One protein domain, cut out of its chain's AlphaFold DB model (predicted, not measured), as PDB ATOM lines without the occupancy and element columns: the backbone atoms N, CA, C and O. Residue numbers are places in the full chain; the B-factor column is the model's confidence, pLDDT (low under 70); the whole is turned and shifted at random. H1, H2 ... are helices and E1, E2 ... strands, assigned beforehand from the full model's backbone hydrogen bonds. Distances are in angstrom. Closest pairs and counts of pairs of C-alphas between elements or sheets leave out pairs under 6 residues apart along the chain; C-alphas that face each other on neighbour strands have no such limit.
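What this domain is: This is residues 2 to 84 of the 88 residues of an uncharacterized protein of Gemella morbillorum (UniProt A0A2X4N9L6). Three short helices make an angular group, with H2 at the corner between H1 and H3, and a small sheet of two parallel strands, E1 and E2, lies by the end of H2. The long loop of residues 38 to 53 runs through the middle, and the tail of residues 63 to 84 has no named element and reaches the far end of the long axis, with Val 2 at the other. The printed part has 83 residues, with three named helices and two named strands in the order E1, H1, H2, E2, H3; the class is mixed, helices and strands, with 35 residues in named elements, under half. It is compact, with a radius of gyration of the C-alphas of 12.4 A, yet elongated in outline, 44 by 24 by 24 A.

How they stand to each other: Begin at E1, residues 6 to 8, and set it beside E2, residues 32 to 37: these neighbours are parallel, with 21 degrees between their directions. Look for N 33 and O 6, 2.9 A apart, and N 37 and O 7, 3.0 A apart, both within hydrogen-bond range. Between the strands come H1, residues 13 to 19, and H2, residues 22 to 31, which makes a strand-helix-strand unit, two parallel neighbour strands joined through helices, with a right-handed crossover. H1 and H2 are a helical hairpin: they touch, closest at the C-alphas of Leu 16 and Leu 25, 6.6 A apart, at a shallow tilt of 18 degrees, opposite ways. H2 and E2 are near each other, with 5 pairs of C-alphas within 10 A. H3, residues 54 to 62, touches H2, closest at the C-alphas of Ile 22 and Phe 56, 6.2 A apart; they run the same way at a shallow tilt of 32 degrees, only just short of steep. H1 and H3 are apart. In H1 and H3 each O i to N i+4 pair is within hydrogen-bond range; in H2 it is 3 of 6.

Where its parts are: Find C-alpha 6 at (24.286, 3.404, -31.976), where E1 begins; it spans 5.3 A to C-alpha 8. H1 spans 9.7 A from C-alpha 13 to 19. H2 runs 15.3 A from C-alpha 22 at (31.482, 18.229, -42.151) to C-alpha 31, and E2 follows at once for 9.2 A. H3 runs 12.3 A and ends with C-alpha 62 at (38.202, 17.506, -29.085).

The domain as a whole: The two C-alphas farthest apart, those of Val 2 and Trp 84, are 47.0 A apart. The printed part has no cut. The link from E2 to H3 is long, 16 residues; the other links between named elements are tight. The mean pLDDT of the printed part is 88.0, with residues 2 to 3 and 80 to 84 under 70.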
ATOM      1  N   VAL A   2      15.843   8.231 -22.881       60.09
ATOM      2  CA  VAL A   2      17.136   8.497 -23.534       60.09
ATOM      3  C   VAL A   2      17.262   7.525 -24.704       60.09
ATOM      4  O   VAL A   2      17.231   6.311 -24.506       60.09
ATOM      5  N   LYS A   3      17.322   8.043 -25.934       69.50
ATOM      6  CA  LYS A   3      17.561   7.206 -27.114       69.50
ATOM      7  C   LYS A   3      18.977   6.651 -26.998       69.50
ATOM      8  O   LYS A   3      19.932   7.420 -26.943       69.50
ATOM      9  N   LYS A   4      19.103   5.324 -26.935       82.94
ATOM     10  CA  LYS A   4      20.402   4.647 -26.923       82.94
ATOM     11  C   LYS A   4      21.139   5.000 -28.218       82.94
ATOM     12  O   LYS A   4      20.598   4.789 -29.305       82.94
ATOM     13  N   LYS A   5      22.336   5.577 -28.093       88.25
ATOM     14  CA  LYS A   5      23.195   5.857 -29.245       88.25
ATOM     15  C   LYS A   5      23.629   4.538 -29.890       88.25
ATOM     16  O   LYS A   5      23.685   3.494 -29.244       88.25
ATOM     17  N   ARG A   6      23.855   4.572 -31.201       91.25
ATOM     18  CA  ARG A   6      24.286   3.404 -31.976       91.25
ATOM     19  C   ARG A   6      25.799   3.243 -31.854       91.25
ATOM     20  O   ARG A   6      26.527   4.212 -32.036       91.25
ATOM     21  N   VAL A   7      26.253   2.015 -31.633       91.69
ATOM     22  CA  VAL A   7      27.683   1.651 -31.649       91.69
ATOM     23  C   VAL A   7      28.232   1.480 -33.072       91.69
ATOM     24  O   VAL A   7      29.431   1.331 -33.261       91.69
ATOM     25  N   THR A   8      27.358   1.500 -34.084       93.69
ATOM     26  CA  THR A   8      27.727   1.331 -35.491       93.69
ATOM     27  C   THR A   8      27.539   2.610 -36.303       93.69
ATOM     28  O   THR A   8      26.563   3.349 -36.125       93.69
ATOM     29  N   LEU A   9      28.473   2.849 -37.223       93.56
ATOM     30  CA  LEU A   9      28.393   3.897 -38.239       93.56
ATOM     31  C   LEU A   9      27.397   3.515 -39.355       93.56
ATOM     32  O   LEU A   9      27.169   2.325 -39.610       93.56
ATOM     33  N   PRO A  10      26.774   4.501 -40.029       92.44
ATOM     34  CA  PRO A  10      25.909   4.242 -41.175       92.44
ATOM     35  C   PRO A  10      26.689   3.600 -42.333       92.44
ATOM     36  O   PRO A  10      27.886   3.818 -42.495       92.44
ATOM     37  N   LYS A  11      26.008   2.798 -43.163       89.88
ATOM     38  CA  LYS A  11      26.653   2.072 -44.276       89.88
ATOM     39  C   LYS A  11      27.262   3.015 -45.320       89.88
ATOM     40  O   LYS A  11      28.257   2.665 -45.944       89.88
ATOM     41  N   ASP A  12      26.663   4.188 -45.485       91.25
ATOM     42  CA  ASP A  12      27.080   5.272 -46.378       91.25
ATOM     43  C   ASP A  12      28.158   6.194 -45.777       91.25
ATOM     44  O   ASP A  12      28.560   7.156 -46.426       91.25
ATOM     45  N   PHE A  13      28.682   5.906 -44.577       92.19
ATOM     46  CA  PHE A  13      29.654   6.782 -43.911       92.19
ATOM     47  C   PHE A  13      30.894   7.077 -44.769       92.19
ATOM     48  O   PHE A  13      31.341   8.217 -44.823       92.19
ATOM     49  N   GLY A  14      31.412   6.084 -45.499       90.81
ATOM     50  CA  GLY A  14      32.540   6.293 -46.414       90.81
ATOM     51  C   GLY A  14      32.235   7.284 -47.545       90.81
ATOM     52  O   GLY A  14      33.105   8.069 -47.918       90.81
ATOM     53  N   GLU A  15      30.996   7.311 -48.043       92.12
ATOM     54  CA  GLU A  15      30.561   8.291 -49.047       92.12
ATOM     55  C   GLU A  15      30.419   9.689 -48.431       92.12
ATOM     56  O   GLU A  15      30.800  10.672 -49.061       92.12
ATOM     57  N   LEU A  16      29.946   9.792 -47.181       93.38
ATOM     58  CA  LEU A  16      29.899  11.064 -46.447       93.38
ATOM     59  C   LEU A  16      31.300  11.639 -46.213       93.38
ATOM     60  O   LEU A  16      31.513  12.834 -46.417       93.38
ATOM     61  N   VAL A  17      32.257  10.787 -45.833       92.62
ATOM     62  CA  VAL A  17      33.665  11.174 -45.665       92.62
ATOM     63  C   VAL A  17      34.239  11.670 -46.990       92.62
ATOM     64  O   VAL A  17      34.819  12.749 -47.040       92.62
ATOM     65  N   LYS A  18      34.006  10.933 -48.081       91.38
ATOM     66  CA  LYS A  18      34.461  11.312 -49.424       91.38
ATOM     67  C   LYS A  18      33.823  12.609 -49.930       91.38
ATOM     68  O   LYS A  18      34.483  13.369 -50.633       91.38
ATOM     69  N   ALA A  19      32.559  12.859 -49.590       92.88
ATOM     70  CA  ALA A  19      31.876  14.108 -49.908       92.88
ATOM     71  C   ALA A  19      32.440  15.307 -49.124       92.88
ATOM     72  O   ALA A  19      32.277  16.440 -49.567       92.88
ATOM     73  N   GLY A  20      33.091  15.070 -47.978       91.31
ATOM     74  CA  GLY A  20      33.727  16.109 -47.165       91.31
ATOM     75  C   GLY A  20      32.745  17.053 -46.464       91.31
ATOM     76  O   GLY A  20      33.142  18.117 -46.001       91.31
ATOM     77  N   ASP A  21      31.465  16.684 -46.385       93.81
ATOM     78  CA  ASP A  21      30.422  17.500 -45.761       93.81
ATOM     79  C   ASP A  21      30.469  17.345 -44.233       93.81
ATOM     80  O   ASP A  21      29.914  16.409 -43.646       93.81
ATOM     81  N   ILE A  22      31.186  18.265 -43.587       94.12
ATOM     82  CA  ILE A  22      31.482  18.229 -42.151       94.12
ATOM     83  C   ILE A  22      30.208  18.306 -41.302       94.12
ATOM     84  O   ILE A  22      30.132  17.649 -40.261       94.12
ATOM     85  N   GLU A  23      29.193  19.061 -41.725       94.94
ATOM     86  CA  GLU A  23      27.935  19.169 -40.978       94.94
ATOM     87  C   GLU A  23      27.193  17.833 -40.968       94.94
ATOM     88  O   GLU A  23      26.755  17.369 -39.909       94.94
ATOM     89  N   LYS A  24      27.128  17.150 -42.120       94.38
ATOM     90  CA  LYS A  24      26.548  15.801 -42.195       94.38
ATOM     91  C   LYS A  24      27.334  14.794 -41.368       94.38
ATOM     92  O   LYS A  24      26.723  13.958 -40.702       94.38
ATOM     93  N   LEU A  25      28.664  14.879 -41.378       95.25
ATOM     94  CA  LEU A  25      29.523  14.011 -40.573       95.25
ATOM     95  C   LEU A  25      29.280  14.214 -39.068       95.25
ATOM     96  O   LEU A  25      29.064  13.236 -38.350       95.25
ATOM     97  N   LYS A  26      29.216  15.464 -38.593       95.00
ATOM     98  CA  LYS A  26      28.876  15.791 -37.194       95.00
ATOM     99  C   LYS A  26      27.466  15.295 -36.831       95.00
ATOM    100  O   LYS A  26      27.285  14.690 -35.773       95.00
ATOM    101  N   ALA A  27      26.491  15.431 -37.734       94.75
ATOM    102  CA  ALA A  27      25.117  14.961 -37.520       94.75
ATOM    103  C   ALA A  27      25.001  13.432 -37.332       94.75
ATOM    104  O   ALA A  27      24.080  12.948 -36.665       94.75
ATOM    105  N   VAL A  28      25.941  12.636 -37.861       94.19
ATOM    106  CA  VAL A  28      25.996  11.184 -37.589       94.19
ATOM    107  C   VAL A  28      26.178  10.917 -36.089       94.19
ATOM    108  O   VAL A  28      25.499  10.053 -35.524       94.19
ATOM    109  N   TYR A  29      27.027  11.702 -35.423       93.69
ATOM    110  CA  TYR A  29      27.410  11.539 -34.016       93.69
ATOM    111  C   TYR A  29      26.372  12.050 -33.002       93.69
ATOM    112  O   TYR A  29      26.462  11.768 -31.800       93.69
ATOM    113  N   GLU A  30      25.299  12.692 -33.468       92.12
ATOM    114  CA  GLU A  30      24.096  12.900 -32.651       92.12
ATOM    115  C   GLU A  30      23.417  11.566 -32.311       92.12
ATOM    116  O   GLU A  30      22.853  11.384 -31.229       92.12
ATOM    117  N   LYS A  31      23.491  10.607 -33.242       91.50
ATOM    118  CA  LYS A  31      22.807   9.306 -33.171       91.50
ATOM    119  C   LYS A  31      23.762   8.140 -32.921       91.50
ATOM    120  O   LYS A  31      23.295   7.035 -32.633       91.50
ATOM    121  N   CYS A  32      25.062   8.358 -33.075       93.62
ATOM    122  CA  CYS A  32      26.114   7.363 -32.907       93.62
ATOM    123  C   CYS A  32      27.005   7.714 -31.711       93.62
ATOM    124  O   CYS A  32      27.128   8.876 -31.322       93.62
ATOM    125  N   GLU A  33      27.575   6.694 -31.083       94.31
ATOM    126  CA  GLU A  33      28.575   6.858 -30.028       94.31
ATOM    127  C   GLU A  33      29.895   7.388 -30.602       94.31
ATOM    128  O   GLU A  33      30.154   7.257 -31.795       94.31
ATOM    129  N   LEU A  34      30.740   7.986 -29.757       94.19
ATOM    130  CA  LEU A  34      32.015   8.569 -30.196       94.19
ATOM    131  C   LEU A  34      32.959   7.513 -30.799       94.19
ATOM    132  O   LEU A  34      33.574   7.742 -31.835       94.19
ATOM    133  N   TYR A  35      32.993   6.326 -30.194       93.25
ATOM    134  CA  TYR A  35      33.758   5.166 -30.660       93.25
ATOM    135  C   TYR A  35      32.954   4.283 -31.625       93.25
ATOM    136  O   TYR A  35      33.250   3.098 -31.778       93.25
ATOM    137  N   ALA A  36      31.908   4.830 -32.262       94.50
ATOM    138  CA  ALA A  36      31.154   4.074 -33.247       94.50
ATOM    139  C   ALA A  36      32.083   3.583 -34.361       94.50
ATOM    140  O   ALA A  36      32.887   4.339 -34.912       94.50
ATOM    141  N   HIS A  37      31.945   2.304 -34.683       93.19
ATOM    142  CA  HIS A  37      32.773   1.628 -35.666       93.19
ATOM    143  C   HIS A  37      31.937   1.184 -36.864       93.19
ATOM    144  O   HIS A  37      30.705   1.099 -36.809       93.19
ATOM    145  N   ASP A  38      32.586   0.897 -37.981       89.94
ATOM    146  CA  ASP A  38      31.907   0.278 -39.104       89.94
ATOM    147  C   ASP A  38      31.392  -1.122 -38.728       89.94
ATOM    148  O   ASP A  38      31.901  -1.804 -37.840       89.94
ATOM    149  N   ALA A  39      30.324  -1.569 -39.383       84.31
ATOM    150  CA  ALA A  39      29.788  -2.909 -39.146       84.31
ATOM    151  C   ALA A  39      30.612  -4.010 -39.854       84.31
ATOM    152  O   ALA A  39      30.119  -5.128 -40.016       84.31
ATOM    153  N   ARG A  40      31.821  -3.694 -40.343       76.50
ATOM    154  CA  ARG A  40      32.686  -4.637 -41.063       76.50
ATOM    155  C   ARG A  40      33.549  -5.424 -40.078       76.50
ATOM    156  O   ARG A  40      33.579  -5.151 -38.882       76.50
ATOM    157  N   CYS A  41      34.267  -6.414 -40.605       74.81
ATOM    158  CA  CYS A  41      35.180  -7.248 -39.824       74.81
ATOM    159  C   CYS A  41      36.280  -6.437 -39.122       74.81
ATOM    160  O   CYS A  41      36.707  -6.820 -38.041       74.81
ATOM    161  N   GLU A  42      36.706  -5.317 -39.712       79.38
ATOM    162  CA  GLU A  42      37.789  -4.478 -39.191       79.38
ATOM    163  C   GLU A  42      37.372  -3.637 -37.980       79.38
ATOM    164  O   GLU A  42      38.227  -3.328 -37.161       79.38
ATOM    165  N   ARG A  43      36.082  -3.316 -37.806       87.69
ATOM    166  CA  ARG A  43      35.591  -2.392 -36.763       87.69
ATOM    167  C   ARG A  43      36.337  -1.056 -36.783       87.69
ATOM    168  O   ARG A  43      36.781  -0.550 -35.754       87.69
ATOM    169  N   ASN A  44      36.452  -0.478 -37.968       90.31
ATOM    170  CA  ASN A  44      37.113   0.804 -38.169       90.31
ATOM    171  C   ASN A  44      36.267   1.945 -37.590       90.31
ATOM    172  O   ASN A  44      35.100   2.100 -37.956       90.31
ATOM    173  N   THR A  45      36.847   2.770 -36.717       93.25
ATOM    174  CA  THR A  45      36.245   4.053 -36.299       93.25
ATOM    175  C   THR A  45      36.315   5.087 -37.431       93.25
ATOM    176  O   THR A  45      36.949   4.848 -38.459       93.25
ATOM    177  N   ALA A  46      35.712   6.266 -37.250       92.81
ATOM    178  CA  ALA A  46      35.753   7.321 -38.267       92.81
ATOM    179  C   ALA A  46      37.173   7.745 -38.676       92.81
ATOM    180  O   ALA A  46      37.386   8.045 -39.846       92.81
ATOM    181  N   LEU A  47      38.141   7.722 -37.753       92.69
ATOM    182  CA  LEU A  47      39.521   8.133 -38.036       92.69
ATOM    183  C   LEU A  47      40.264   7.166 -38.968       92.69
ATOM    184  O   LEU A  47      41.207   7.575 -39.631       92.69
ATOM    185  N   HIS A  48      39.823   5.912 -39.072       91.56
ATOM    186  CA  HIS A  48      40.431   4.915 -39.959       91.56
ATOM    187  C   HIS A  48      40.069   5.106 -41.439       91.56
ATOM    188  O   HIS A  48      40.644   4.449 -42.306       91.56
ATOM    189  N   TYR A  49      39.087   5.956 -41.752       90.38
ATOM    190  CA  TYR A  49      38.709   6.214 -43.136       90.38
ATOM    191  C   TYR A  49      39.769   7.079 -43.830       90.38
ATOM    192  O   TYR A  49      40.330   8.010 -43.260       90.38
ATOM    193  N   SER A  50      40.022   6.805 -45.108       83.94
ATOM    194  CA  SER A  50      40.816   7.701 -45.951       83.94
ATOM    195  C   SER A  50      40.033   8.978 -46.274       83.94
ATOM    196  O   SER A  50      38.826   8.902 -46.499       83.94
ATOM    197  N   ASN A  51      40.728  10.110 -46.416       86.94
ATOM    198  CA  ASN A  51      40.157  11.418 -46.777       86.94
ATOM    199  C   ASN A  51      39.197  12.011 -45.734       86.94
ATOM    200  O   ASN A  51      38.286  12.757 -46.085       86.94
ATOM    201  N   VAL A  52      39.390  11.690 -44.455       91.06
ATOM    202  CA  VAL A  52      38.662  12.365 -43.377       91.06
ATOM    203  C   VAL A  52      39.088  13.841 -43.351       91.06
ATOM    204  O   VAL A  52      40.287  14.102 -43.267       91.06
ATOM    205  N   PRO A  53      38.154  14.811 -43.432       93.56
ATOM    206  CA  PRO A  53      38.504  16.230 -43.391       93.56
ATOM    207  C   PRO A  53      39.225  16.600 -42.090       93.56
ATOM    208  O   PRO A  53      38.766  16.216 -41.013       93.56
ATOM    209  N   ASP A  54      40.292  17.401 -42.161       92.75
ATOM    210  CA  ASP A  54      41.098  17.781 -40.986       92.75
ATOM    211  C   ASP A  54      40.263  18.433 -39.877       92.75
ATOM    212  O   ASP A  54      40.478  18.180 -38.692       92.75
ATOM    213  N   GLU A  55      39.284  19.264 -40.247       95.00
ATOM    214  CA  GLU A  55      38.368  19.881 -39.283       95.00
ATOM    215  C   GLU A  55      37.543  18.821 -38.543       95.00
ATOM    216  O   GLU A  55      37.329  18.919 -37.335       95.00
ATOM    217  N   PHE A  56      37.110  17.777 -39.247       95.44
ATOM    218  CA  PHE A  56      36.350  16.697 -38.638       95.44
ATOM    219  C   PHE A  56      37.227  15.821 -37.736       95.44
ATOM    220  O   PHE A  56      36.781  15.430 -36.658       95.44
ATOM    221  N   VAL A  57      38.487  15.583 -38.119       93.94
ATOM    222  CA  VAL A  57      39.477  14.922 -37.251       93.94
ATOM    223  C   VAL A  57      39.659  15.712 -35.957       93.94
ATOM    224  O   VAL A  57      39.502  15.143 -34.878       93.94
ATOM    225  N   ARG A  58      39.914  17.027 -36.048       95.19
ATOM    226  CA  ARG A  58      40.060  17.899 -34.868       95.19
ATOM    227  C   ARG A  58      38.827  17.846 -33.981       95.19
ATOM    228  O   ARG A  58      38.963  17.644 -32.781       95.19
ATOM    229  N   TRP A  59      37.642  17.949 -34.578       96.56
ATOM    230  CA  TRP A  59      36.385  17.874 -33.842       96.56
ATOM    231  C   TRP A  59      36.242  16.546 -33.083       96.56
ATOM    232  O   TRP A  59      35.908  16.553 -31.901       96.56
ATOM    233  N   LEU A  60      36.543  15.404 -33.710       95.56
ATOM    234  CA  LEU A  60      36.501  14.098 -33.039       95.56
ATOM    235  C   LEU A  60      37.506  14.004 -31.881       95.56
ATOM    236  O   LEU A  60      37.163  13.493 -30.813       95.56
ATOM    237  N   THR A  61      38.722  14.517 -32.068       94.44
ATOM    238  CA  THR A  61      39.753  14.547 -31.018       94.44
ATOM    239  C   THR A  61      39.348  15.448 -29.852       94.44
ATOM    240  O   THR A  61      39.524  15.062 -28.700       94.44
ATOM    241  N   GLU A  62      38.741  16.607 -30.118       96.19
ATOM    242  CA  GLU A  62      38.202  17.506 -29.085       96.19
ATOM    243  C   GLU A  62      37.071  16.859 -28.277       96.19
ATOM    244  O   GLU A  62      36.930  17.126 -27.085       96.19
ATOM    245  N   GLN A  63      36.284  15.971 -28.896       94.81
ATOM    246  CA  GLN A  63      35.291  15.156 -28.187       94.81
ATOM    247  C   GLN A  63      35.921  14.028 -27.345       94.81
ATOM    248  O   GLN A  63      35.210  13.375 -26.580       94.81
ATOM    249  N   GLY A  64      37.231  13.791 -27.463       95.31
ATOM    250  CA  GLY A  64      37.964  12.762 -26.722       95.31
ATOM    251  C   GLY A  64      38.092  11.421 -27.448       95.31
ATOM    252  O   GLY A  64      38.307  10.398 -26.794       95.31
ATOM    253  N   LEU A  65      37.927  11.387 -28.776       93.69
ATOM    254  CA  LEU A  65      38.234  10.184 -29.547       93.69
ATOM    255  C   LEU A  65      39.753  10.024 -29.616       93.69
ATOM    256  O   LEU A  65      40.446  10.910 -30.122       93.69
ATOM    257  N   ASP A  66      40.255   8.895 -29.120       93.00
ATOM    258  CA  ASP A  66      41.680   8.588 -29.193       93.00
ATOM    259  C   ASP A  66      42.124   8.453 -30.655       93.00
ATOM    260  O   ASP A  66      41.574   7.666 -31.427       93.00
ATOM    261  N   VAL A  67      43.135   9.232 -31.035       89.12
ATOM    262  CA  VAL A  67      43.727   9.209 -32.379       89.12
ATOM    263  C   VAL A  67      44.497   7.920 -32.653       89.12
ATOM    264  O   VAL A  67      44.691   7.571 -33.815       89.12
ATOM    265  N   ASN A  68      44.888   7.201 -31.599       90.19
ATOM    266  CA  ASN A  68      45.562   5.909 -31.681       90.19
ATOM    267  C   ASN A  68      44.594   4.732 -31.505       90.19
ATOM    268  O   ASN A  68      45.050   3.606 -31.330       90.19
ATOM    269  N   VAL A  69      43.275   4.971 -31.534       92.00
ATOM    270  CA  VAL A  69      42.273   3.921 -31.311       92.00
ATOM    271  C   VAL A  69      42.495   2.745 -32.254       92.00
ATOM    272  O   VAL A  69      42.367   2.884 -33.458       92.00
ATOM    273  N   GLU A  70      42.794   1.570 -31.722       91.81
ATOM    274  CA  GLU A  70      43.010   0.398 -32.561       91.81
ATOM    275  C   GLU A  70      41.682  -0.191 -33.050       91.81
ATOM    276  O   GLU A  70      40.696  -0.293 -32.311       91.81
ATOM    277  N   ASN A  71      41.656  -0.606 -34.312       89.38
ATOM    278  CA  ASN A  71      40.581  -1.418 -34.859       89.38
ATOM    279  C   ASN A  71      40.698  -2.889 -34.398       89.38
ATOM    280  O   ASN A  71      41.583  -3.266 -33.630       89.38
ATOM    281  N   TYR A  72      39.820  -3.768 -34.889       88.69
ATOM    282  CA  TYR A  72      39.812  -5.192 -34.519       88.69
ATOM    283  C   TYR A  72      41.132  -5.929 -34.817       88.69
ATOM    284  O   TYR A  72      41.430  -6.940 -34.183       88.69
ATOM    285  N   TYR A  73      41.924  -5.439 -35.771       86.62
ATOM    286  CA  TYR A  73      43.212  -6.017 -36.154       86.62
ATOM    287  C   TYR A  73      44.407  -5.379 -35.431       86.62
ATOM    288  O   TYR A  73      45.542  -5.657 -35.815       86.62
ATOM    289  N   GLY A  74      44.175  -4.528 -34.424       88.25
ATOM    290  CA  GLY A  74      45.250  -3.818 -33.728       88.25
ATOM    291  C   GLY A  74      45.892  -2.719 -34.577       88.25
ATOM    292  O   GLY A  74      47.048  -2.386 -34.360       88.25
ATOM    293  N   ARG A  75      45.193  -2.213 -35.606       87.69
ATOM    294  CA  ARG A  75      45.688  -1.105 -36.435       87.69
ATOM    295  C   ARG A  75      45.076   0.190 -35.947       87.69
ATOM    296  O   ARG A  75      43.856   0.270 -35.867       87.69
ATOM    297  N   SER A  76      45.901   1.181 -35.671       89.69
ATOM    298  CA  SER A  76      45.485   2.557 -35.429       89.69
ATOM    299  C   SER A  76      45.155   3.288 -36.746       89.69
ATOM    300  O   SER A  76      45.599   2.877 -37.822       89.69
ATOM    301  N   PRO A  77      44.437   4.425 -36.696       84.94
ATOM    302  CA  PRO A  77      44.214   5.301 -37.843       84.94
ATOM    303  C   PRO A  77      45.502   5.753 -38.534       84.94
ATOM    304  O   PRO A  77      45.517   5.973 -39.745       84.94
ATOM    305  N   LEU A  78      46.580   5.905 -37.758       82.50
ATOM    306  CA  LEU A  78      47.896   6.288 -38.255       82.50
ATOM    307  C   LEU A  78      48.724   5.107 -38.763       82.50
ATOM    308  O   LEU A  78      49.725   5.356 -39.442       82.50
ATOM    309  N   ASP A  79      48.323   3.859 -38.490       76.75
ATOM    310  CA  ASP A  79      48.996   2.671 -39.015       76.75
ATOM    311  C   ASP A  79      48.762   2.565 -40.519       76.75
ATOM    312  O   ASP A  79      47.934   1.815 -41.046       76.75
ATOM    313  N   ARG A  80      49.558   3.340 -41.248       57.66
ATOM    314  CA  ARG A  80      49.747   3.174 -42.674       57.66
ATOM    315  C   ARG A  80      50.348   1.782 -42.868       57.66
ATOM    316  O   ARG A  80      51.343   1.475 -42.212       57.66
ATOM    317  N   PRO A  81      49.807   0.926 -43.752       52.75
ATOM    318  CA  PRO A  81      50.444  -0.349 -44.038       52.75
ATOM    319  C   PRO A  81      51.863  -0.083 -44.559       52.75
ATOM    320  O   PRO A  81      52.055   0.304 -45.708       52.75
ATOM    321  N   LEU A  82      52.869  -0.306 -43.709       49.16
ATOM    322  CA  LEU A  82      54.291  -0.304 -44.073       49.16
ATOM    323  C   LEU A  82      54.672  -1.565 -44.884       49.16
ATOM    324  O   LEU A  82      55.836  -1.787 -45.199       49.16
ATOM    325  N   LEU A  83      53.692  -2.397 -45.257       45.25
ATOM    326  CA  LEU A  83      53.873  -3.739 -45.816       45.25
ATOM    327  C   LEU A  83      53.687  -3.829 -47.340       45.25
ATOM    328  O   LEU A  83      53.099  -4.785 -47.836       45.25
ATOM    329  N   TRP A  84      54.250  -2.882 -48.094       48.75
ATOM    330  CA  TRP A  84      54.571  -3.112 -49.516       48.75
ATOM    331  C   TRP A  84      56.000  -2.699 -49.904       48.75
ATOM    332  O   TRP A  84      56.318  -2.660 -51.088       48.75
TER     333      TRP A  84